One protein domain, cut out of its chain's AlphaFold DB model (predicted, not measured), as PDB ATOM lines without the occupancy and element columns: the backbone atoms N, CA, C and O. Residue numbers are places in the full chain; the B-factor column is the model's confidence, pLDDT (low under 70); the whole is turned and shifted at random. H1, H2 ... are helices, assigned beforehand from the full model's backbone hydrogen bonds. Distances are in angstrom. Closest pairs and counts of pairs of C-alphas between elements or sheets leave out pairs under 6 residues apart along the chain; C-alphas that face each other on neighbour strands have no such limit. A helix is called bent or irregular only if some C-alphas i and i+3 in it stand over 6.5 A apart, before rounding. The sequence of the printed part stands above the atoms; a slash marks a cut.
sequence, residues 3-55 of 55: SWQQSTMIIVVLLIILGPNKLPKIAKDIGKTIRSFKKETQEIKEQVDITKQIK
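What this domain is: This is residues 3 to 55 of the 55 residues of a protein of Thermodesulfobium narugense (UniProt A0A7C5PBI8). Two helices meet near their ends as an L: the long H2 makes the long limb, and the shorter H1 stands about perpendicular to it at the corner, with a tight link between them. Residues 3 to 10 of H1 stick out alone, and so do residues 24 to 55, of which 24 to 53 belong to H2: both stretches stand free. The printed part has 53 residues with two named helices, H1 then H2 along the chain, and no named strand; the class is all helix. The whole is extended, with a radius of gyration of the C-alphas of 19.9 A, and the C-alphas span 58 by 26 by 11 A, H2 making the length.

Where its parts are: Start with H2, residues 22 to 53: find C-alpha 22 at (-30.456, -46.532, 8.695), and from there the helix runs 46.2 A to C-alpha 53 at (-43.284, -2.332, 12.330). Then look at H1, residues 3 to 18, which runs 24.2 A from C-alpha 3 at (-39.505, -46.491, -16.382) to C-alpha 18. H1 is neither bent nor irregular, but only just: C-alphas 4 and 7 are 6.3 A apart.

How they stand to each other: Look at the corner first, where H2 and H1 are close but not clearly touching, with 1 pair of C-alphas within 8 A. Their closest C-alphas are those of Leu 15 and Leu 23, 7.9 A apart. The lines of the two helices stand at 83 degrees, about perpendicular, and their centres are 31.3 A apart. Along H2 you will find each O i to N i+4 pair within hydrogen-bond range; in H1 it is 8 of 12.

The domain as a whole: The C-alphas farthest apart are those of Gln 5 and Lys 55, at 58.7 A. The printed part has no cut, and its one link, from H1 to H2, is tight. The mean pLDDT of the printed part is 86.5; look for values under 70 at residue 51 and residues 53 to 55, the last of which ends the chain.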
ATOM      1  N   SER A   3     -40.082 -47.513 -17.275       72.06
ATOM      2  CA  SER A   3     -39.505 -46.491 -16.382       72.06
ATOM      3  C   SER A   3     -39.484 -46.865 -14.891       72.06
ATOM      4  O   SER A   3     -38.620 -46.393 -14.162       72.06
ATOM      5  N   TRP A   4     -40.389 -47.728 -14.417       74.81
ATOM      6  CA  TRP A   4     -40.488 -48.050 -12.980       74.81
ATOM      7  C   TRP A   4     -39.424 -49.057 -12.501       74.81
ATOM      8  O   TRP A   4     -39.075 -49.104 -11.322       74.81
ATOM      9  N   GLN A   5     -38.869 -49.864 -13.411       77.12
ATOM     10  CA  GLN A   5     -37.955 -50.953 -13.045       77.12
ATOM     11  C   GLN A   5     -36.532 -50.461 -12.730       77.12
ATOM     12  O   GLN A   5     -35.874 -51.028 -11.861       77.12
ATOM     13  N   GLN A   6     -36.068 -49.379 -13.364       73.50
ATOM     14  CA  GLN A   6     -34.678 -48.924 -13.225       73.50
ATOM     15  C   GLN A   6     -34.381 -48.307 -11.847       73.50
ATOM     16  O   GLN A   6     -33.353 -48.605 -11.241       73.50
ATOM     17  N   SER A   7     -35.302 -47.504 -11.300       83.06
ATOM     18  CA  SER A   7     -35.109 -46.846  -9.999       83.06
ATOM     19  C   SER A   7     -35.050 -47.836  -8.830       83.06
ATOM     20  O   SER A   7     -34.386 -47.572  -7.831       83.06
ATOM     21  N   THR A   8     -35.692 -49.001  -8.956       84.19
ATOM     22  CA  THR A   8     -35.736 -50.000  -7.877       84.19
ATOM     23  C   THR A   8     -34.366 -50.647  -7.646       84.19
ATOM     24  O   THR A   8     -33.976 -50.868  -6.502       84.19
ATOM     25  N   MET A   9     -33.586 -50.884  -8.708       85.38
ATOM     26  CA  MET A   9     -32.269 -51.524  -8.601       85.38
ATOM     27  C   MET A   9     -31.260 -50.653  -7.845       85.38
ATOM     28  O   MET A   9     -30.526 -51.157  -6.994       85.38
ATOM     29  N   ILE A  10     -31.277 -49.336  -8.086       87.81
ATOM     30  CA  ILE A  10     -30.394 -48.400  -7.380       87.81
ATOM     31  C   ILE A  10     -30.736 -48.347  -5.888       87.81
ATOM     32  O   ILE A  10     -29.839 -48.361  -5.049       87.81
ATOM     33  N   ILE A  11     -32.032 -48.352  -5.551       87.81
ATOM     34  CA  ILE A  11     -32.515 -48.301  -4.169       87.81
ATOM     35  C   ILE A  11     -32.078 -49.554  -3.411       87.81
ATOM     36  O   ILE A  11     -31.578 -49.436  -2.300       87.81
ATOM     37  N   VAL A  12     -32.195 -50.742  -4.009       89.69
ATOM     38  CA  VAL A  12     -31.768 -51.997  -3.365       89.69
ATOM     39  C   VAL A  12     -30.272 -51.980  -3.043       89.69
ATOM     40  O   VAL A  12     -29.896 -52.291  -1.914       89.69
ATOM     41  N   VAL A  13     -29.416 -51.554  -3.977       90.44
ATOM     42  CA  VAL A  13     -27.965 -51.450  -3.725       90.44
ATOM     43  C   VAL A  13     -27.666 -50.420  -2.629       90.44
ATOM     44  O   VAL A  13     -26.893 -50.700  -1.711       90.44
ATOM     45  N   LEU A  14     -28.327 -49.260  -2.661       89.44
ATOM     46  CA  LEU A  14     -28.179 -48.217  -1.643       89.44
ATOM     47  C   LEU A  14     -28.600 -48.715  -0.250       89.44
ATOM     48  O   LEU A  14     -27.945 -48.415   0.746       89.44
ATOM     49  N   LEU A  15     -29.678 -49.499  -0.184       90.31
ATOM     50  CA  LEU A  15     -30.191 -50.114   1.038       90.31
ATOM     51  C   LEU A  15     -29.283 -51.225   1.563       90.31
ATOM     52  O   LEU A  15     -29.260 -51.427   2.768       90.31
ATOM     53  N   ILE A  16     -28.538 -51.937   0.718       89.50
ATOM     54  CA  ILE A  16     -27.560 -52.930   1.188       89.50
ATOM     55  C   ILE A  16     -26.367 -52.227   1.846       89.50
ATOM     56  O   ILE A  16     -25.933 -52.631   2.922       89.50
ATOM     57  N   ILE A  17     -25.874 -51.142   1.241       90.00
ATOM     58  CA  ILE A  17     -24.719 -50.382   1.750       90.00
ATOM     59  C   ILE A  17     -25.089 -49.602   3.017       90.00
ATOM     60  O   ILE A  17     -24.389 -49.656   4.027       90.00
ATOM     61  N   LEU A  18     -26.194 -48.856   2.970       88.75
ATOM     62  CA  LEU A  18     -26.626 -48.010   4.080       88.75
ATOM     63  C   LEU A  18     -27.434 -48.802   5.114       88.75
ATOM     64  O   LEU A  18     -27.381 -48.485   6.295       88.75
ATOM     65  N   GLY A  19     -28.146 -49.849   4.710       87.81
ATOM     66  CA  GLY A  19     -29.094 -50.595   5.537       87.81
ATOM     67  C   GLY A  19     -30.503 -49.978   5.493       87.81
ATOM     68  O   GLY A  19     -30.644 -48.774   5.741       87.81
ATOM     69  N   PRO A  20     -31.579 -50.770   5.296       83.12
ATOM     70  CA  PRO A  20     -32.954 -50.258   5.269       83.12
ATOM     71  C   PRO A  20     -33.395 -49.627   6.589       83.12
ATOM     72  O   PRO A  20     -34.260 -48.759   6.594       83.12
ATOM     73  N   ASN A  21     -32.753 -49.992   7.700       86.62
ATOM     74  CA  ASN A  21     -33.028 -49.415   9.014       86.62
ATOM     75  C   ASN A  21     -32.275 -48.098   9.265       86.62
ATOM     76  O   ASN A  21     -32.647 -47.356  10.176       86.62
ATOM     77  N   LYS A  22     -31.228 -47.770   8.489       87.88
ATOM     78  CA  LYS A  22     -30.456 -46.532   8.695       87.88
ATOM     79  C   LYS A  22     -31.068 -45.331   7.993       87.88
ATOM     80  O   LYS A  22     -31.093 -44.260   8.591       87.88
ATOM     81  N   LEU A  23     -31.628 -45.506   6.795       89.81
ATOM     82  CA  LEU A  23     -32.371 -44.445   6.103       89.81
ATOM     83  C   LEU A  23     -33.484 -43.816   6.970       89.81
ATOM     84  O   LEU A  23     -33.466 -42.596   7.142       89.81
ATOM     85  N   PRO A  24     -34.406 -44.583   7.591       88.00
ATOM     86  CA  PRO A  24     -35.450 -44.010   8.436       88.00
ATOM     87  C   PRO A  24     -34.895 -43.416   9.733       88.00
ATOM     88  O   PRO A  24     -35.473 -42.473  10.267       88.00
ATOM     89  N   LYS A  25     -33.775 -43.936  10.250       92.25
ATOM     90  CA  LYS A  25     -33.122 -43.395  11.448       92.25
ATOM     91  C   LYS A  25     -32.537 -42.007  11.175       92.25
ATOM     92  O   LYS A  25     -32.870 -41.065  11.885       92.25
ATOM     93  N   ILE A  26     -31.768 -41.868  10.094       92.19
ATOM     94  CA  ILE A  26     -31.186 -40.591   9.662       92.19
ATOM     95  C   ILE A  26     -32.295 -39.592   9.316       92.19
ATOM     96  O   ILE A  26     -32.244 -38.449   9.756       92.19
ATOM     97  N   ALA A  27     -33.344 -40.025   8.611       93.44
ATOM     98  CA  ALA A  27     -34.493 -39.172   8.313       93.44
ATOM     99  C   ALA A  27     -35.224 -38.691   9.582       93.44
ATOM    100  O   ALA A  27     -35.634 -37.534   9.645       93.44
ATOM    101  N   LYS A  28     -35.363 -39.539  10.612       94.56
ATOM    102  CA  LYS A  28     -35.938 -39.139  11.909       94.56
ATOM    103  C   LYS A  28     -35.082 -38.093  12.617       94.56
ATOM    104  O   LYS A  28     -35.637 -37.138  13.155       94.56
ATOM    105  N   ASP A  29     -33.765 -38.265  12.622       95.19
ATOM    106  CA  ASP A  29     -32.854 -37.342  13.303       95.19
ATOM    107  C   ASP A  29     -32.766 -36.001  12.560       95.19
ATOM    108  O   ASP A  29     -32.953 -34.950  13.170       95.19
ATOM    109  N   ILE A  30     -32.639 -36.025  11.228       95.94
ATOM    110  CA  ILE A  30     -32.719 -34.825  10.382       95.94
ATOM    111  C   ILE A  30     -34.079 -34.136  10.543       95.94
ATOM    112  O   ILE A  30     -34.140 -32.918  10.684       95.94
ATOM    113  N   GLY A  31     -35.179 -34.892  10.576       95.38
ATOM    114  CA  GLY A  31     -36.524 -34.342  10.743       95.38
ATOM    115  C   GLY A  31     -36.722 -33.626  12.081       95.38
ATOM    116  O   GLY A  31     -37.364 -32.575  12.125       95.38
ATOM    117  N   LYS A  32     -36.138 -34.144  13.169       95.88
ATOM    118  CA  LYS A  32     -36.125 -33.459  14.471       95.88
ATOM    119  C   LYS A  32     -35.343 -32.151  14.396       95.88
ATOM    120  O   LYS A  32     -35.856 -31.128  14.835       95.88
ATOM    121  N   THR A  33     -34.158 -32.178  13.789       96.06
ATOM    122  CA  THR A  33     -33.321 -30.988  13.606       96.06
ATOM    123  C   THR A  33     -34.052 -29.923  12.794       96.06
ATOM    124  O   THR A  33     -34.233 -28.814  13.281       96.06
ATOM    125  N   ILE A  34     -34.578 -30.265  11.613       96.31
ATOM    126  CA  ILE A  34     -35.344 -29.335  10.767       96.31
ATOM    127  C   ILE A  34     -36.541 -28.745  11.528       96.31
ATOM    128  O   ILE A  34     -36.837 -27.560  11.388       96.31
ATOM    129  N   ARG A  35     -37.225 -29.543  12.359       95.75
ATOM    130  CA  ARG A  35     -38.347 -29.062  13.176       95.75
ATOM    131  C   ARG A  35     -37.910 -28.026  14.216       95.75
ATOM    132  O   ARG A  35     -38.609 -27.025  14.363       95.75
ATOM    133  N   SER A  36     -36.791 -28.248  14.904       94.50
ATOM    134  CA  SER A  36     -36.231 -27.280  15.859       94.50
ATOM    135  C   SER A  36     -35.747 -26.014  15.152       94.50
ATOM    136  O   SER A  36     -36.165 -24.925  15.528       94.50
ATOM    137  N   PHE A  37     -35.011 -26.155  14.042       95.62
ATOM    138  CA  PHE A  37     -34.583 -25.028  13.204       95.62
ATOM    139  C   PHE A  37     -35.764 -24.186  12.720       95.62
ATOM    140  O   PHE A  37     -35.708 -22.959  12.772       95.62
ATOM    141  N   LYS A  38     -36.856 -24.821  12.268       94.94
ATOM    142  CA  LYS A  38     -38.066 -24.106  11.838       94.94
ATOM    143  C   LYS A  38     -38.672 -23.297  12.984       94.94
ATOM    144  O   LYS A  38     -39.100 -22.172  12.753       94.94
ATOM    145  N   LYS A  39     -38.724 -23.869  14.190       94.38
ATOM    146  CA  LYS A  39     -39.282 -23.204  15.370       94.38
ATOM    147  C   LYS A  39     -38.440 -21.992  15.776       94.38
ATOM    148  O   LYS A  39     -38.982 -20.902  15.889       94.38
ATOM    149  N   GLU A  40     -37.127 -22.165  15.884       94.06
ATOM    150  CA  GLU A  40     -36.191 -21.076  16.193       94.06
ATOM    151  C   GLU A  40     -36.234 -19.980  15.119       94.06
ATOM    152  O   GLU A  40     -36.324 -18.796  15.429       94.06
ATOM    153  N   THR A  41     -36.274 -20.366  13.839       93.56
ATOM    154  CA  THR A  41     -36.411 -19.414  12.724       93.56
ATOM    155  C   THR A  41     -37.728 -18.641  12.800       93.56
ATOM    156  O   THR A  41     -37.755 -17.456  12.480       93.56
ATOM    157  N   GLN A  42     -38.826 -19.284  13.207       93.38
ATOM    158  CA  GLN A  42     -40.120 -18.622  13.354       93.38
ATOM    159  C   GLN A  42     -40.098 -17.589  14.490       93.38
ATOM    160  O   GLN A  42     -40.547 -16.467  14.279       93.38
ATOM    161  N   GLU A  43     -39.518 -17.932  15.640       90.50
ATOM    162  CA  GLU A  43     -39.362 -17.010  16.773       90.50
ATOM    163  C   GLU A  43     -38.476 -15.804  16.407       90.50
ATOM    164  O   GLU A  43     -38.790 -14.666  16.757       90.50
ATOM    165  N   ILE A  44     -37.396 -16.026  15.647       90.62
ATOM    166  CA  ILE A  44     -36.544 -14.946  15.123       90.62
ATOM    167  C   ILE A  44     -37.326 -14.079  14.132       90.62
ATOM    168  O   ILE A  44     -37.249 -12.854  14.187       90.62
ATOM    169  N   LYS A  45     -38.088 -14.696  13.223       90.25
ATOM    170  CA  LYS A  45     -38.875 -13.973  12.222       90.25
ATOM    171  C   LYS A  45     -39.923 -13.072  12.876       90.25
ATOM    172  O   LYS A  45     -40.036 -11.919  12.481       90.25
ATOM    173  N   GLU A  46     -40.629 -13.565  13.892       88.81
ATOM    174  CA  GLU A  46     -41.596 -12.771  14.659       88.81
ATOM    175  C   GLU A  46     -40.923 -11.570  15.345       88.81
ATOM    176  O   GLU A  46     -41.430 -10.453  15.255       88.81
ATOM    177  N   GLN A  47     -39.734 -11.743  15.935       83.31
ATOM    178  CA  GLN A  47     -38.969 -10.631  16.525       83.31
ATOM    179  C   GLN A  47     -38.501  -9.598  15.483       83.31
ATOM    180  O   GLN A  47     -38.547  -8.385  15.725       83.31
ATOM    181  N   VAL A  48     -38.062 -10.064  14.311       84.31
ATOM    182  CA  VAL A  48     -37.631  -9.199  13.204       84.31
ATOM    183  C   VAL A  48     -38.816  -8.425  12.617       84.31
ATOM    184  O   VAL A  48     -38.682  -7.226  12.370       84.31
ATOM    185  N   ASP A  49     -39.976  -9.061  12.437       81.00
ATOM    186  CA  ASP A  49     -41.189  -8.409  11.924       81.00
ATOM    187  C   ASP A  49     -41.728  -7.348  12.904       81.00
ATOM    188  O   ASP A  49     -42.108  -6.259  12.469       81.00
ATOM    189  N   ILE A  50     -41.676  -7.594  14.221       73.56
ATOM    190  CA  ILE A  50     -42.038  -6.593  15.244       73.56
ATOM    191  C   ILE A  50     -41.113  -5.371  15.165       73.56
ATOM    192  O   ILE A  50     -41.583  -4.237  15.150       73.56
ATOM    193  N   THR A  51     -39.799  -5.582  15.040       69.50
ATOM    194  CA  THR A  51     -38.821  -4.482  14.920       69.50
ATOM    195  C   THR A  51     -39.027  -3.664  13.640       69.50
ATOM    196  O   THR A  51     -38.765  -2.463  13.615       69.50
ATOM    197  N   LYS A  52     -39.529  -4.297  12.574       73.75
ATOM    198  CA  LYS A  52     -39.797  -3.657  11.281       73.75
ATOM    199  C   LYS A  52     -41.093  -2.833  11.259       73.75
ATOM    200  O   LYS A  52     -41.207  -1.952  10.422       73.75
ATOM    201  N   GLN A  53     -42.042  -3.105  12.157       63.62
ATOM    202  CA  GLN A  53     -43.284  -2.332  12.330       63.62
ATOM    203  C   GLN A  53     -43.098  -1.058  13.173       63.62
ATOM    204  O   GLN A  53     -43.917  -0.149  13.098       63.62
ATOM    205  N   ILE A  54     -42.040  -0.988  13.987       63.41
ATOM    206  CA  ILE A  54     -41.787   0.137  14.906       63.41
ATOM    207  C   ILE A  54     -40.938   1.245  14.238       63.41
ATOM    208  O   ILE A  54     -40.771   2.323  14.808       63.41
ATOM    209  N   LYS A  55     -40.413   1.008  13.029       50.72
ATOM    210  CA  LYS A  55     -39.586   1.952  12.262       50.72
ATOM    211  C   LYS A  55     -40.315   2.448  11.021       50.72
ATOM    212  O   LYS A  55     -40.165   3.650  10.720       50.72
TER     213      LYS A  55